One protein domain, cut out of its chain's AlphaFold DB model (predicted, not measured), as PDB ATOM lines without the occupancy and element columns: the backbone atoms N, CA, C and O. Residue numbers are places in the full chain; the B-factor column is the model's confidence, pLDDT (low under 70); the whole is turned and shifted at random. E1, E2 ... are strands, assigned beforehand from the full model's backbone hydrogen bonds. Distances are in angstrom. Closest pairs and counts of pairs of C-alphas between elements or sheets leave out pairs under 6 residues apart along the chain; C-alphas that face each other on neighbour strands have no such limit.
ATOM      1  N   ILE A 363      91.363  68.918 111.101       96.44
ATOM      2  CA  ILE A 363      92.456  68.543 110.210       96.44
ATOM      3  C   ILE A 363      92.045  68.857 108.776       96.44
ATOM      4  O   ILE A 363      91.015  68.386 108.297       96.44
ATOM      5  N   LEU A 364      92.876  69.640 108.098       95.38
ATOM      6  CA  LEU A 364      92.865  69.844 106.658       95.38
ATOM      7  C   LEU A 364      94.061  69.092 106.074       95.38
ATOM      8  O   LEU A 364      95.201  69.278 106.504       95.38
ATOM      9  N   ALA A 365      93.793  68.242 105.095       93.75
ATOM     10  CA  ALA A 365      94.784  67.456 104.391       93.75
ATOM     11  C   ALA A 365      94.643  67.682 102.886       93.75
ATOM     12  O   ALA A 365      93.531  67.654 102.367       93.75
ATOM     13  N   ASP A 366      95.753  67.885 102.187       89.44
ATOM     14  CA  ASP A 366      95.751  68.122 100.742       89.44
ATOM     15  C   ASP A 366      96.892  67.357 100.064       89.44
ATOM     16  O   ASP A 366      98.025  67.362 100.551       89.44
ATOM     17  N   ARG A 367      96.600  66.640  98.974       87.88
ATOM     18  CA  ARG A 367      97.580  65.772  98.301       87.88
ATOM     19  C   ARG A 367      98.287  66.518  97.171       87.88
ATOM     20  O   ARG A 367      97.676  66.796  96.141       87.88
ATOM     21  N   ASP A 368      99.602  66.699  97.292       86.06
ATOM     22  CA  ASP A 368     100.457  67.064  96.159       86.06
ATOM     23  C   ASP A 368     100.596  65.848  95.237       86.06
ATOM     24  O   ASP A 368     101.321  64.892  95.525       86.06
ATOM     25  N   SER A 369      99.893  65.894  94.107       81.44
ATOM     26  CA  SER A 369      99.875  64.833  93.097       81.44
ATOM     27  C   SER A 369     101.224  64.595  92.406       81.44
ATOM     28  O   SER A 369     101.432  63.521  91.844       81.44
ATOM     29  N   VAL A 370     102.153  65.556  92.443       84.62
ATOM     30  CA  VAL A 370     103.477  65.430  91.810       84.62
ATOM     31  C   VAL A 370     104.462  64.735  92.738       84.62
ATOM     32  O   VAL A 370     105.267  63.927  92.280       84.62
ATOM     33  N   LEU A 371     104.427  65.065  94.031       84.06
ATOM     34  CA  LEU A 371     105.298  64.440  95.030       84.06
ATOM     35  C   LEU A 371     104.715  63.157  95.617       84.06
ATOM     36  O   LEU A 371     105.444  62.413  96.268       84.06
ATOM     37  N   ASP A 372     103.418  62.937  95.417       86.56
ATOM     38  CA  ASP A 372     102.625  61.939  96.122       86.56
ATOM     39  C   ASP A 372     102.760  62.060  97.649       86.56
ATOM     40  O   ASP A 372     103.024  61.100  98.373       86.56
ATOM     41  N   ARG A 373     102.637  63.298  98.141       89.44
ATOM     42  CA  ARG A 373     102.744  63.647  99.564       89.44
ATOM     43  C   ARG A 373     101.526  64.423 100.015       89.44
ATOM     44  O   ARG A 373     100.871  65.077  99.212       89.44
ATOM     45  N   ILE A 374     101.242  64.366 101.311       91.81
ATOM     46  CA  ILE A 374     100.062  65.007 101.885       91.81
ATOM     47  C   ILE A 374     100.507  66.176 102.753       91.81
ATOM     48  O   ILE A 374     101.194  65.992 103.756       91.81
ATOM     49  N   HIS A 375     100.117  67.379 102.356       92.50
ATOM     50  CA  HIS A 375     100.153  68.554 103.208       92.50
ATOM     51  C   HIS A 375      99.134  68.390 104.327       92.50
ATOM     52  O   HIS A 375      98.020  67.926 104.091       92.50
ATOM     53  N   GLN A 376      99.521  68.756 105.544       95.44
ATOM     54  CA  GLN A 376      98.698  68.560 106.731       95.44
ATOM     55  C   GLN A 376      98.625  69.866 107.496       95.44
ATOM     56  O   GLN A 376      99.633  70.555 107.660       95.44
ATOM     57  N   VAL A 377      97.439  70.190 107.984       96.31
ATOM     58  CA  VAL A 377      97.204  71.342 108.841       96.31
ATOM     59  C   VAL A 377      96.214  70.919 109.901       96.31
ATOM     60  O   VAL A 377      95.123  70.464 109.572       96.31
ATOM     61  N   SER A 378      96.573  71.079 111.163       97.50
ATOM     62  CA  SER A 378      95.668  70.888 112.284       97.50
ATOM     63  C   SER A 378      95.442  72.198 113.009       97.50
ATOM     64  O   SER A 378      96.315  73.061 113.043       97.50
ATOM     65  N   GLY A 379      94.291  72.338 113.642       97.25
ATOM     66  CA  GLY A 379      94.015  73.436 114.552       97.25
ATOM     67  C   GLY A 379      92.748  73.158 115.330       97.25
ATOM     68  O   GLY A 379      92.087  72.137 115.133       97.25
ATOM     69  N   ARG A 380      92.382  74.078 116.223       97.25
ATOM     70  CA  ARG A 380      91.127  73.914 116.952       97.25
ATOM     71  C   ARG A 380      89.921  73.984 116.014       97.25
ATOM     72  O   ARG A 380      89.061  73.129 116.110       97.25
ATOM     73  N   ASN A 381      89.861  74.968 115.119       98.00
ATOM     74  CA  ASN A 381      88.766  75.132 114.163       98.00
ATOM     75  C   ASN A 381      89.305  75.446 112.761       98.00
ATOM     76  O   ASN A 381      90.448  75.888 112.611       98.00
ATOM     77  N   LEU A 382      88.443  75.306 111.755       97.25
ATOM     78  CA  LEU A 382      88.647  75.866 110.418       97.25
ATOM     79  C   LEU A 382      87.462  76.743 110.026       97.25
ATOM     80  O   LEU A 382      86.306  76.368 110.219       97.25
ATOM     81  N   LEU A 383      87.769  77.897 109.440       97.19
ATOM     82  CA  LEU A 383      86.827  78.746 108.720       97.19
ATOM     83  C   LEU A 383      87.266  78.829 107.254       97.19
ATOM     84  O   LEU A 383      88.306  79.407 106.948       97.19
ATOM     85  N   GLY A 384      86.469  78.244 106.370       93.44
ATOM     86  CA  GLY A 384      86.569  78.380 104.928       93.44
ATOM     87  C   GLY A 384      85.651  79.498 104.452       93.44
ATOM     88  O   GLY A 384      84.460  79.481 104.756       93.44
ATOM     89  N   LEU A 385      86.203  80.460 103.720       93.69
ATOM     90  CA  LEU A 385      85.465  81.529 103.056       93.69
ATOM     91  C   LEU A 385      85.547  81.317 101.548       93.69
ATOM     92  O   LEU A 385      86.647  81.180 101.002       93.69
ATOM     93  N   PHE A 386      84.394  81.305 100.894       89.88
ATOM     94  CA  PHE A 386      84.260  81.095  99.460       89.88
ATOM     95  C   PHE A 386      83.819  82.407  98.816       89.88
ATOM     96  O   PHE A 386      82.986  83.135  99.351       89.88
ATOM     97  N   PHE A 387      84.448  82.751  97.698       89.56
ATOM     98  CA  PHE A 387      84.195  83.991  96.979       89.56
ATOM     99  C   PHE A 387      83.898  83.680  95.514       89.56
ATOM    100  O   PHE A 387      84.395  82.692  94.967       89.56
ATOM    101  N   GLU A 388      83.150  84.568  94.860       84.31
ATOM    102  CA  GLU A 388      82.945  84.502  93.412       84.31
ATOM    103  C   GLU A 388      84.279  84.415  92.651       84.31
ATOM    104  O   GLU A 388      85.290  85.015  93.032       84.31
ATOM    105  N   GLY A 389      84.272  83.672  91.541       84.69
ATOM    106  CA  GLY A 389      85.448  83.493  90.690       84.69
ATOM    107  C   GLY A 389      86.489  82.516  91.243       84.69
ATOM    108  O   GLY A 389      87.669  82.682  90.950       84.69
ATOM    109  N   GLY A 390      86.081  81.539  92.064       83.75
ATOM    110  CA  GLY A 390      86.922  80.398  92.462       83.75
ATOM    111  C   GLY A 390      87.972  80.693  93.540       83.75
ATOM    112  O   GLY A 390      88.789  79.826  93.871       83.75
ATOM    113  N   ARG A 391      87.969  81.904  94.115       91.38
ATOM    114  CA  ARG A 391      88.861  82.275  95.222       91.38
ATOM    115  C   ARG A 391      88.331  81.706  96.535       91.38
ATOM    116  O   ARG A 391      87.159  81.865  96.861       91.38
ATOM    117  N   ARG A 392      89.215  81.100  97.333       90.25
ATOM    118  CA  ARG A 392      88.881  80.566  98.664       90.25
ATOM    119  C   ARG A 392      89.955  80.906  99.687       90.25
ATOM    120  O   ARG A 392      91.143  80.908  99.366       90.25
ATOM    121  N   GLU A 393      89.540  81.156 100.922       93.12
ATOM    122  CA  GLU A 393      90.438  81.313 102.068       93.12
ATOM    123  C   GLU A 393      90.132  80.255 103.127       93.12
ATOM    124  O   GLU A 393      89.024  80.218 103.651       93.12
ATOM    125  N   MET A 394      91.116  79.421 103.469       93.25
ATOM    126  CA  MET A 394      91.005  78.445 104.557       93.25
ATOM    127  C   MET A 394      91.808  78.933 105.754       93.25
ATOM    128  O   MET A 394      93.035  79.019 105.698       93.25
ATOM    129  N   ILE A 395      91.118  79.262 106.838       96.81
ATOM    130  CA  ILE A 395      91.692  79.823 108.056       96.81
ATOM    131  C   ILE A 395      91.643  78.753 109.143       96.81
ATOM    132  O   ILE A 395      90.568  78.440 109.647       96.81
ATOM    133  N   VAL A 396      92.799  78.216 109.529       97.50
ATOM    134  CA  VAL A 396      92.924  77.178 110.562       97.50
ATOM    135  C   VAL A 396      93.500  77.782 111.838       97.50
ATOM    136  O   VAL A 396      94.523  78.465 111.790       97.50
ATOM    137  N   GLY A 397      92.846  77.547 112.975       96.69
ATOM    138  CA  GLY A 397      93.279  78.012 114.296       96.69
ATOM    139  C   GLY A 397      92.142  78.053 115.333       96.69
ATOM    140  O   GLY A 397      91.000  77.710 115.019       96.69
ATOM    141  N   PRO A 398      92.399  78.485 116.582       96.81
ATOM    142  CA  PRO A 398      93.713  78.754 117.174       96.81
ATOM    143  C   PRO A 398      94.610  77.507 117.275       96.81
ATOM    144  O   PRO A 398      94.126  76.387 117.086       96.81
ATOM    145  N   ASN A 399      95.883  77.711 117.644       95.75
ATOM    146  CA  ASN A 399      96.911  76.673 117.829       95.75
ATOM    147  C   ASN A 399      97.109  75.829 116.566       95.75
ATOM    148  O   ASN A 399      97.002  74.601 116.591       95.75
ATOM    149  N   ALA A 400      97.313  76.510 115.446       97.50
ATOM    150  CA  ALA A 400      97.497  75.868 114.166       97.50
ATOM    151  C   ALA A 400      98.885  75.223 114.081       97.50
ATOM    152  O   ALA A 400      99.897  75.849 114.393       97.50
ATOM    153  N   GLU A 401      98.933  73.986 113.607       97.25
ATOM    154  CA  GLU A 401     100.161  73.276 113.283       97.25
ATOM    155  C   GLU A 401     100.083  72.800 111.835       97.25
ATOM    156  O   GLU A 401      99.021  72.394 111.371       97.25
ATOM    157  N   SER A 402     101.181  72.870 111.092       96.25
ATOM    158  CA  SER A 402     101.235  72.407 109.713       96.25
ATOM    159  C   SER A 402     102.497  71.628 109.408       96.25
ATOM    160  O   SER A 402     103.567  71.864 109.969       96.25
ATOM    161  N   ILE A 403     102.350  70.709 108.466       95.31
ATOM    162  CA  ILE A 403     103.416  69.990 107.791       95.31
ATOM    163  C   ILE A 403     103.243  70.271 106.301       95.31
ATOM    164  O   ILE A 403     102.252  69.868 105.686       95.31
ATOM    165  N   TYR A 404     104.212  70.965 105.714       92.38
ATOM    166  CA  TYR A 404     104.195  71.318 104.301       92.38
ATOM    167  C   TYR A 404     105.438  70.782 103.595       92.38
ATOM    168  O   TYR A 404     106.563  71.027 104.024       92.38
ATOM    169  N   TYR A 405     105.238  70.055 102.498       92.31
ATOM    170  CA  TYR A 405     106.317  69.460 101.715       92.31
ATOM    171  C   TYR A 405     106.732  70.421 100.607       92.31
ATOM    172  O   TYR A 405     105.892  70.941  99.878       92.31
ATOM    173  N   LEU A 406     108.031  70.680 100.495       91.38
ATOM    174  CA  LEU A 406     108.577  71.600  99.509       91.38
ATOM    175  C   LEU A 406     108.991  70.852  98.246       91.38
ATOM    176  O   LEU A 406     109.385  69.684  98.279       91.38
ATOM    177  N   ARG A 407     108.923  71.561  97.118       88.81
ATOM    178  CA  ARG A 407     109.277  71.039  95.802       88.81
ATOM    179  C   ARG A 407     110.152  72.018  95.045       88.81
ATOM    180  O   ARG A 407     109.835  73.204  94.964       88.81
ATOM    181  N   LYS A 408     111.184  71.490  94.394       91.06
ATOM    182  CA  LYS A 408     112.052  72.224  93.471       91.06
ATOM    183  C   LYS A 408     112.229  71.420  92.189       91.06
ATOM    184  O   LYS A 408     112.561  70.243  92.246       91.06
ATOM    185  N   ASP A 409     111.953  72.030  91.036       89.06
ATOM    186  CA  ASP A 409     112.014  71.370  89.718       89.06
ATOM    187  C   ASP A 409     111.240  70.032  89.662       89.06
ATOM    188  O   ASP A 409     111.714  69.035  89.116       89.06
ATOM    189  N   ASN A 410     110.046  69.999  90.266       85.81
ATOM    190  CA  ASN A 410     109.200  68.805  90.427       85.81
ATOM    191  C   ASN A 410     109.830  67.644  91.223       85.81
ATOM    192  O   ASN A 410     109.384  66.506  91.107       85.81
ATOM    193  N   ARG A 411     110.843  67.918  92.051       89.62
ATOM    194  CA  ARG A 411     111.458  66.947  92.967       89.62
ATOM    195  C   ARG A 411     111.253  67.358  94.427       89.62
ATOM    196  O   ARG A 411     111.198  68.563  94.689       89.62
ATOM    197  N   PRO A 412     111.163  66.395  95.362       90.75
ATOM    198  CA  PRO A 412     111.123  66.690  96.791       90.75
ATOM    199  C   PRO A 412     112.310  67.565  97.229       90.75
ATOM    200  O   PRO A 412     113.447  67.287  96.849       90.75
ATOM    201  N   ASP A 413     112.042  68.615  98.010       94.00
ATOM    202  CA  ASP A 413     113.041  69.560  98.547       94.00
ATOM    203  C   ASP A 413     112.909  69.708 100.077       94.00
ATOM    204  O   ASP A 413     113.075  70.785 100.659       94.00
ATOM    205  N   GLY A 414     112.561  68.606 100.748       94.25
ATOM    206  CA  GLY A 414     112.329  68.567 102.185       94.25
ATOM    207  C   GLY A 414     110.936  69.041 102.588       94.25
ATOM    208  O   GLY A 414     109.981  69.017 101.805       94.25
ATOM    209  N   ALA A 415     110.806  69.445 103.847       95.00
ATOM    210  CA  ALA A 415     109.535  69.853 104.425       95.00
ATOM    211  C   ALA A 415     109.706  70.885 105.537       95.00
ATOM    212  O   ALA A 415     110.763  70.996 106.157       95.00
ATOM    213  N   VAL A 416     108.637  71.617 105.818       94.62
ATOM    214  CA  VAL A 416     108.564  72.588 106.906       94.62
ATOM    215  C   VAL A 416     107.447  72.169 107.849       94.62
ATOM    216  O   VAL A 416     106.303  72.017 107.422       94.62
ATOM    217  N   ARG A 417     107.778  72.012 109.132       95.50
ATOM    218  CA  ARG A 417     106.797  71.890 110.213       95.50
ATOM    219  C   ARG A 417     106.662  73.239 110.900       95.50
ATOM    220  O   ARG A 417     107.683  73.797 111.299       95.50
ATOM    221  N   THR A 418     105.449  73.756 111.023       96.06
ATOM    222  CA  THR A 418     105.195  75.102 111.556       96.06
ATOM    223  C   THR A 418     104.090  75.068 112.596       96.06
ATOM    224  O   THR A 418     103.082  74.413 112.370       96.06
ATOM    225  N   SER A 419     104.238  75.804 113.691       96.88
ATOM    226  CA  SER A 419     103.175  76.105 114.649       96.88
ATOM    227  C   SER A 419     102.943  77.611 114.723       96.88
ATOM    228  O   SER A 419     103.893  78.388 114.615       96.88
ATOM    229  N   ALA A 420     101.692  78.023 114.892       97.12
ATOM    230  CA  ALA A 420     101.285  79.418 115.007       97.12
ATOM    231  C   ALA A 420      99.917  79.531 115.686       97.12
ATOM    232  O   ALA A 420      99.214  78.533 115.861       97.12
ATOM    233  N   ASP A 421      99.487  80.749 116.005       96.94
ATOM    234  CA  ASP A 421      98.107  80.948 116.444       96.94
ATOM    235  C   ASP A 421      97.146  80.660 115.283       96.94
ATOM    236  O   ASP A 421      96.102  80.041 115.489       96.94
ATOM    237  N   ARG A 422      97.504  81.052 114.051       97.31
ATOM    238  CA  ARG A 422      96.659  80.872 112.865       97.31
ATOM    239  C   ARG A 422      97.466  80.604 111.598       97.31
ATOM    240  O   ARG A 422      98.515  81.204 111.373       97.31
ATOM    241  N   ILE A 423      96.940  79.749 110.722       96.06
ATOM    242  CA  ILE A 423      97.473  79.539 109.369       96.06
ATOM    243  C   ILE A 423      96.352  79.784 108.361       96.06
ATOM    244  O   ILE A 423      95.250  79.258 108.507       96.06
ATOM    245  N   VAL A 424      96.634  80.596 107.343       95.12
ATOM    246  CA  VAL A 424      95.683  80.973 106.295       95.12
ATOM    247  C   VAL A 424      96.190  80.504 104.938       95.12
ATOM    248  O   VAL A 424      97.279  80.891 104.512       95.12
ATOM    249  N   PHE A 425      95.384  79.709 104.243       91.06
ATOM    250  CA  PHE A 425      95.627  79.273 102.870       91.06
ATOM    251  C   PHE A 425      94.741  80.077 101.927       91.06
ATOM    252  O   PHE A 425      93.529  80.120 102.108       91.06
ATOM    253  N   GLU A 426      95.338  80.695 100.913       91.75
ATOM    254  CA  GLU A 426      94.623  81.364  99.829       91.75
ATOM    255  C   GLU A 426      94.715  80.507  98.571       91.75
ATOM    256  O   GLU A 426      95.815  80.263  98.057       91.75
ATOM    257  N   LEU A 427      93.561  80.066  98.080       88.56
ATOM    258  CA  LEU A 427      93.429  79.227  96.897       88.56
ATOM    259  C   LEU A 427      92.687  79.975  95.787       88.56
ATOM    260  O   LEU A 427      91.849  80.838  96.055       88.56
ATOM    261  N   GLN A 428      92.991  79.610  94.546       89.88
ATOM    262  CA  GLN A 428      92.312  80.070  93.337       89.88
ATOM    263  C   GLN A 428      92.161  78.865  92.409       89.88
ATOM    264  O   GLN A 428      93.183  78.323  91.994       89.88
ATOM    265  N   ASP A 429      90.922  78.464  92.110       82.12
ATOM    266  CA  ASP A 429      90.604  77.318  91.238       82.12
ATOM    267  C   ASP A 429      91.355  76.036  91.656       82.12
ATOM    268  O   ASP A 429      92.084  75.439  90.872       82.12
ATOM    269  N   ASP A 430      91.252  75.662  92.938       75.62
ATOM    270  CA  ASP A 430      91.970  74.532  93.573       75.62
ATOM    271  C   ASP A 430      93.488  74.670  93.739       75.62
ATOM    272  O   ASP A 430      94.071  73.988  94.580       75.62
ATOM    273  N   ASP A 431      94.129  75.635  93.089       81.62
ATOM    274  CA  ASP A 431      95.553  75.877  93.283       81.62
ATOM    275  C   ASP A 431      95.830  76.721  94.530       81.62
ATOM    276  O   ASP A 431      95.379  77.866  94.656       81.62
ATOM    277  N   LEU A 432      96.711  76.225  95.394       84.00
ATOM    278  CA  LEU A 432      97.288  77.012  96.474       84.00
ATOM    279  C   LEU A 432      98.159  78.154  95.919       84.00
ATOM    280  O   LEU A 432      99.194  77.925  95.290       84.00
ATOM    281  N   LYS A 433      97.770  79.405  96.188       88.56
ATOM    282  CA  LYS A 433      98.505  80.603  95.743       88.56
ATOM    283  C   LYS A 433      99.371  81.205  96.841       88.56
ATOM    284  O   LYS A 433     100.451  81.725  96.552       88.56
ATOM    285  N   ARG A 434      98.914  81.159  98.093       90.12
ATOM    286  CA  ARG A 434      99.653  81.717  99.230       90.12
ATOM    287  C   ARG A 434      99.313  80.997 100.530       90.12
ATOM    288  O   ARG A 434      98.158  80.691 100.787       90.12
ATOM    289  N   ILE A 435     100.329  80.821 101.373       91.06
ATOM    290  CA  ILE A 435     100.180  80.460 102.785       91.06
ATOM    291  C   ILE A 435     100.640  81.657 103.620       91.06
ATOM    292  O   ILE A 435     101.731  82.188 103.393       91.06
ATOM    293  N   ARG A 436      99.822  82.082 104.583       94.12
ATOM    294  CA  ARG A 436     100.221  82.989 105.662       94.12
ATOM    295  C   ARG A 436     100.226  82.236 106.978       94.12
ATOM    296  O   ARG A 436      99.310  81.475 107.265       94.12
ATOM    297  N   VAL A 437     101.248  82.487 107.777       94.44
ATOM    298  CA  VAL A 437     101.378  81.960 109.131       94.44
ATOM    299  C   VAL A 437     101.421  83.172 110.049       94.44
ATOM    300  O   VAL A 437     102.255  84.059 109.851       94.44
ATOM    301  N   GLU A 438     100.471  83.263 110.970       94.31
ATOM    302  CA  GLU A 438     100.151  84.492 111.690       94.31
ATOM    303  C   GLU A 438     100.185  84.251 113.197       94.31
ATOM    304  O   GLU A 438      99.559  83.312 113.686       94.31
ATOM    305  N   ASP A 439     100.901  85.146 113.888       93.31
ATOM    306  CA  ASP A 439     101.101  85.201 115.339       93.31
ATOM    307  C   ASP A 439     101.754  83.943 115.958       93.31
ATOM    308  O   ASP A 439     101.518  82.808 115.555       93.31
ATOM    309  N   GLY A 440     102.664  84.135 116.921       90.12
ATOM    310  CA  GLY A 440     103.296  83.013 117.641       90.12
ATOM    311  C   GLY A 440     104.054  81.998 116.764       90.12
ATOM    312  O   GLY A 440     104.075  80.815 117.083       90.12
ATOM    313  N   VAL A 441     104.645  82.439 115.646       93.62
ATOM    314  CA  VAL A 441     105.200  81.543 114.616       93.62
ATOM    315  C   VAL A 441     106.504  80.869 115.049       93.62
ATOM    316  O   VAL A 441     107.520  81.538 115.250       93.62
ATOM    317  N   GLU A 442     106.509  79.539 115.056       94.00
ATOM    318  CA  GLU A 442     107.706  78.705 115.187       94.00
ATOM    319  C   GLU A 442     107.750  77.685 114.045       94.00
ATOM    320  O   GLU A 442     106.758  77.026 113.751       94.00
ATOM    321  N   GLY A 443     108.892  77.553 113.366       93.00
ATOM    322  CA  GLY A 443     109.021  76.688 112.195       93.00
ATOM    323  C   GLY A 443     110.351  75.947 112.159       93.00
ATOM    324  O   GLY A 443     111.402  76.528 112.419       93.00
ATOM    325  N   THR A 444     110.309  74.664 111.805       94.19
ATOM    326  CA  THR A 444     111.491  73.816 111.610       94.19
ATOM    327  C   THR A 444     111.512  73.288 110.181       94.19
ATOM    328  O   THR A 444     110.570  72.626 109.745       94.19
ATOM    329  N   TYR A 445     112.594  73.572 109.454       94.69
ATOM    330  CA  TYR A 445     112.855  72.986 108.141       94.69
ATOM    331  C   TYR A 445     113.629  71.676 108.285       94.69
ATOM    332  O   TYR A 445     114.656  71.621 108.964       94.69
ATOM    333  N   TYR A 446     113.155  70.650 107.590       94.88
ATOM    334  CA  TYR A 446     113.780  69.343 107.481       94.88
ATOM    335  C   TYR A 446     114.244  69.147 106.035       94.88
ATOM    336  O   TYR A 446     113.398  69.036 105.141       94.88
ATOM    337  N   PRO A 447     115.564  69.099 105.781       94.69
ATOM    338  CA  PRO A 447     116.088  68.678 104.488       94.69
ATOM    339  C   PRO A 447     115.572  67.286 104.117       94.69
ATOM    340  O   PRO A 447     115.383  66.449 104.998       94.69
ATOM    341  N   GLU A 448     115.408  67.023 102.821       93.56
ATOM    342  CA  GLU A 448     114.835  65.772 102.297       93.56
ATOM    343  C   GLU A 448     115.493  64.504 102.871       93.56
ATOM    344  O   GLU A 448     114.812  63.549 103.229       93.56
ATOM    345  N   GLU A 449     116.817  64.513 103.028       92.69
ATOM    346  CA  GLU A 449     117.597  63.378 103.545       92.69
ATOM    347  C   GLU A 449     117.423  63.136 105.056       92.69
ATOM    348  O   GLU A 449     117.807  62.083 105.563       92.69
ATOM    349  N   LEU A 450     116.878  64.114 105.784       93.50
ATOM    350  CA  LEU A 450     116.741  64.120 107.244       93.50
ATOM    351  C   LEU A 450     115.274  64.150 107.690       93.50
ATOM    352  O   LEU A 450     114.986  64.509 108.835       93.50
ATOM    353  N   LEU A 451     114.344  63.803 106.798       91.31
ATOM    354  CA  LEU A 451     112.932  63.718 107.143       91.31
ATOM    355  C   LEU A 451     112.700  62.615 108.192       91.31
ATOM    356  O   LEU A 451     113.155  61.483 107.999       91.31
ATOM    357  N   PRO A 452     111.985  62.913 109.294       89.94
ATOM    358  CA  PRO A 452     111.532  61.890 110.229       89.94
ATOM    359  C   PRO A 452     110.670  60.837 109.526       89.94
ATOM    360  O   PRO A 452     109.941  61.149 108.585       89.94
ATOM    361  N   ALA A 453     110.735  59.590 109.996       81.94
ATOM    362  CA  ALA A 453     109.942  58.498 109.429       81.94
ATOM    363  C   ALA A 453     108.433  58.640 109.724       81.94
ATOM    364  O   ALA A 453     107.614  58.125 108.971       81.94
ATOM    365  N   ASP A 454     108.077  59.334 110.805       82.62
ATOM    366  CA  ASP A 454     106.733  59.542 111.350       82.62
ATOM    367  C   ASP A 454     106.302  61.013 111.224       82.62
ATOM    368  O   ASP A 454     106.039  61.720 112.198       82.62
ATOM    369  N   MET A 455     106.278  61.502 109.987       88.81
ATOM    370  CA  MET A 455     106.016  62.906 109.679       88.81
ATOM    371  C   MET A 455     104.508  63.197 109.569       88.81
ATOM    372  O   MET A 455     103.971  63.452 108.489       88.81
ATOM    373  N   GLU A 456     103.821  63.126 110.712       93.19
ATOM    374  CA  GLU A 456     102.367  63.292 110.830       93.19
ATOM    375  C   GLU A 456     101.974  64.202 112.003       93.19
ATOM    376  O   GLU A 456     102.628  64.229 113.051       93.19
ATOM    377  N   LEU A 457     100.890  64.962 111.822       94.19
ATOM    378  CA  LEU A 457     100.276  65.743 112.896       94.19
ATOM    379  C   LEU A 457      99.455  64.844 113.825       94.19
ATOM    380  O   LEU A 457      98.930  63.801 113.429       94.19
ATOM    381  N   ALA A 458      99.302  65.262 115.081       90.25
ATOM    382  CA  ALA A 458      98.465  64.534 116.026       90.25
ATOM    383  C   ALA A 458      97.013  64.457 115.522       90.25
ATOM    384  O   ALA A 458      96.420  65.464 115.141       90.25
ATOM    385  N   GLY A 459      96.443  63.250 115.526       87.06
ATOM    386  CA  GLY A 459      95.080  63.001 115.049       87.06
ATOM    387  C   GLY A 459      94.936  62.933 113.527       87.06
ATOM    388  O   GLY A 459      93.831  62.650 113.064       87.06
TER     389      GLY A 459
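This is residues 363 to 459 of the 620 residues of the protein "Organic solvent tolerance protein OstA" of Rhodothermales bacterium (UniProt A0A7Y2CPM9). One strand sheet is folded into a V. E1, the first part of E2, E4, E5 and E8 make one wing, and the last part of E2, E3, E6 and E7 make the other, with the wings joined along a ridge where E2 bends and the chain turns from E3 to E4, E5 to E6 and E7 to E8. The tail, residues 447 to 459, folds back from E8 toward the first printed residue. The printed part has 97 residues with eight named strands, E1 to E8 in chain order, and no named helix; the class is all strand, and the sheet is branched, with antiparallel neighbours. It is compact, with a radius of gyration of the C-alphas of 13.4 A and spans of 41 by 29 by 22 A.

Start with E2, residues 373 to 386, which bends by 110 degrees at residue 380. E1, residues 363 to 368, lies on one side of it; look for N 366 and O 375, 3.0 A apart. On the other side are E3, residues 391 to 397, with N 383 and O 395 at 2.9 A, and E4, residues 400 to 408, with N 378 and O 401 at 2.8 A. E1, E2 and E3 form a meander, each strand the antiparallel neighbour of the one before. From E4, go on to E5, residues 411 to 420, its hairpin partner, where N 402 and O 418 are 2.8 A apart. On the other side of E5 from E4 is the edge strand E8, residues 442 to 446, with N 417 and O 444 at 2.9 A. From E3, go to E6, residues 422 to 428, where N 394 and O 425 are 2.9 A apart, and then to the edge strand E7, residues 431 to 438, with N 424 and O 436 at 2.8 A. The closest C-alphas of E4 and E6 are those of Ala 400 and Arg 422, 5.2 A apart. E4 and E7 are apart, and so are E6 and E8.

Find C-alpha 363 at (92.456, 68.543, 110.210), where E1 begins. E2 runs 25.4 A from first to last C-alpha, E4 25.6 A and E5 27.3 A. C-alpha 380, at the bend, is at (91.127, 73.914, 116.952). E8 ends at C-alpha 446, at (113.780, 69.343, 107.481).

The two C-alphas farthest apart are those of Glu 388 and Glu 449, 41.8 A. The C-alphas of Ile 363 and Gly 459, first and last printed, are 7.8 A apart. The sheet is twisted. The printed part has no cut, and the links between named strands are tight. The mean pLDDT of the printed part is 91.9, and no printed residue is under 70.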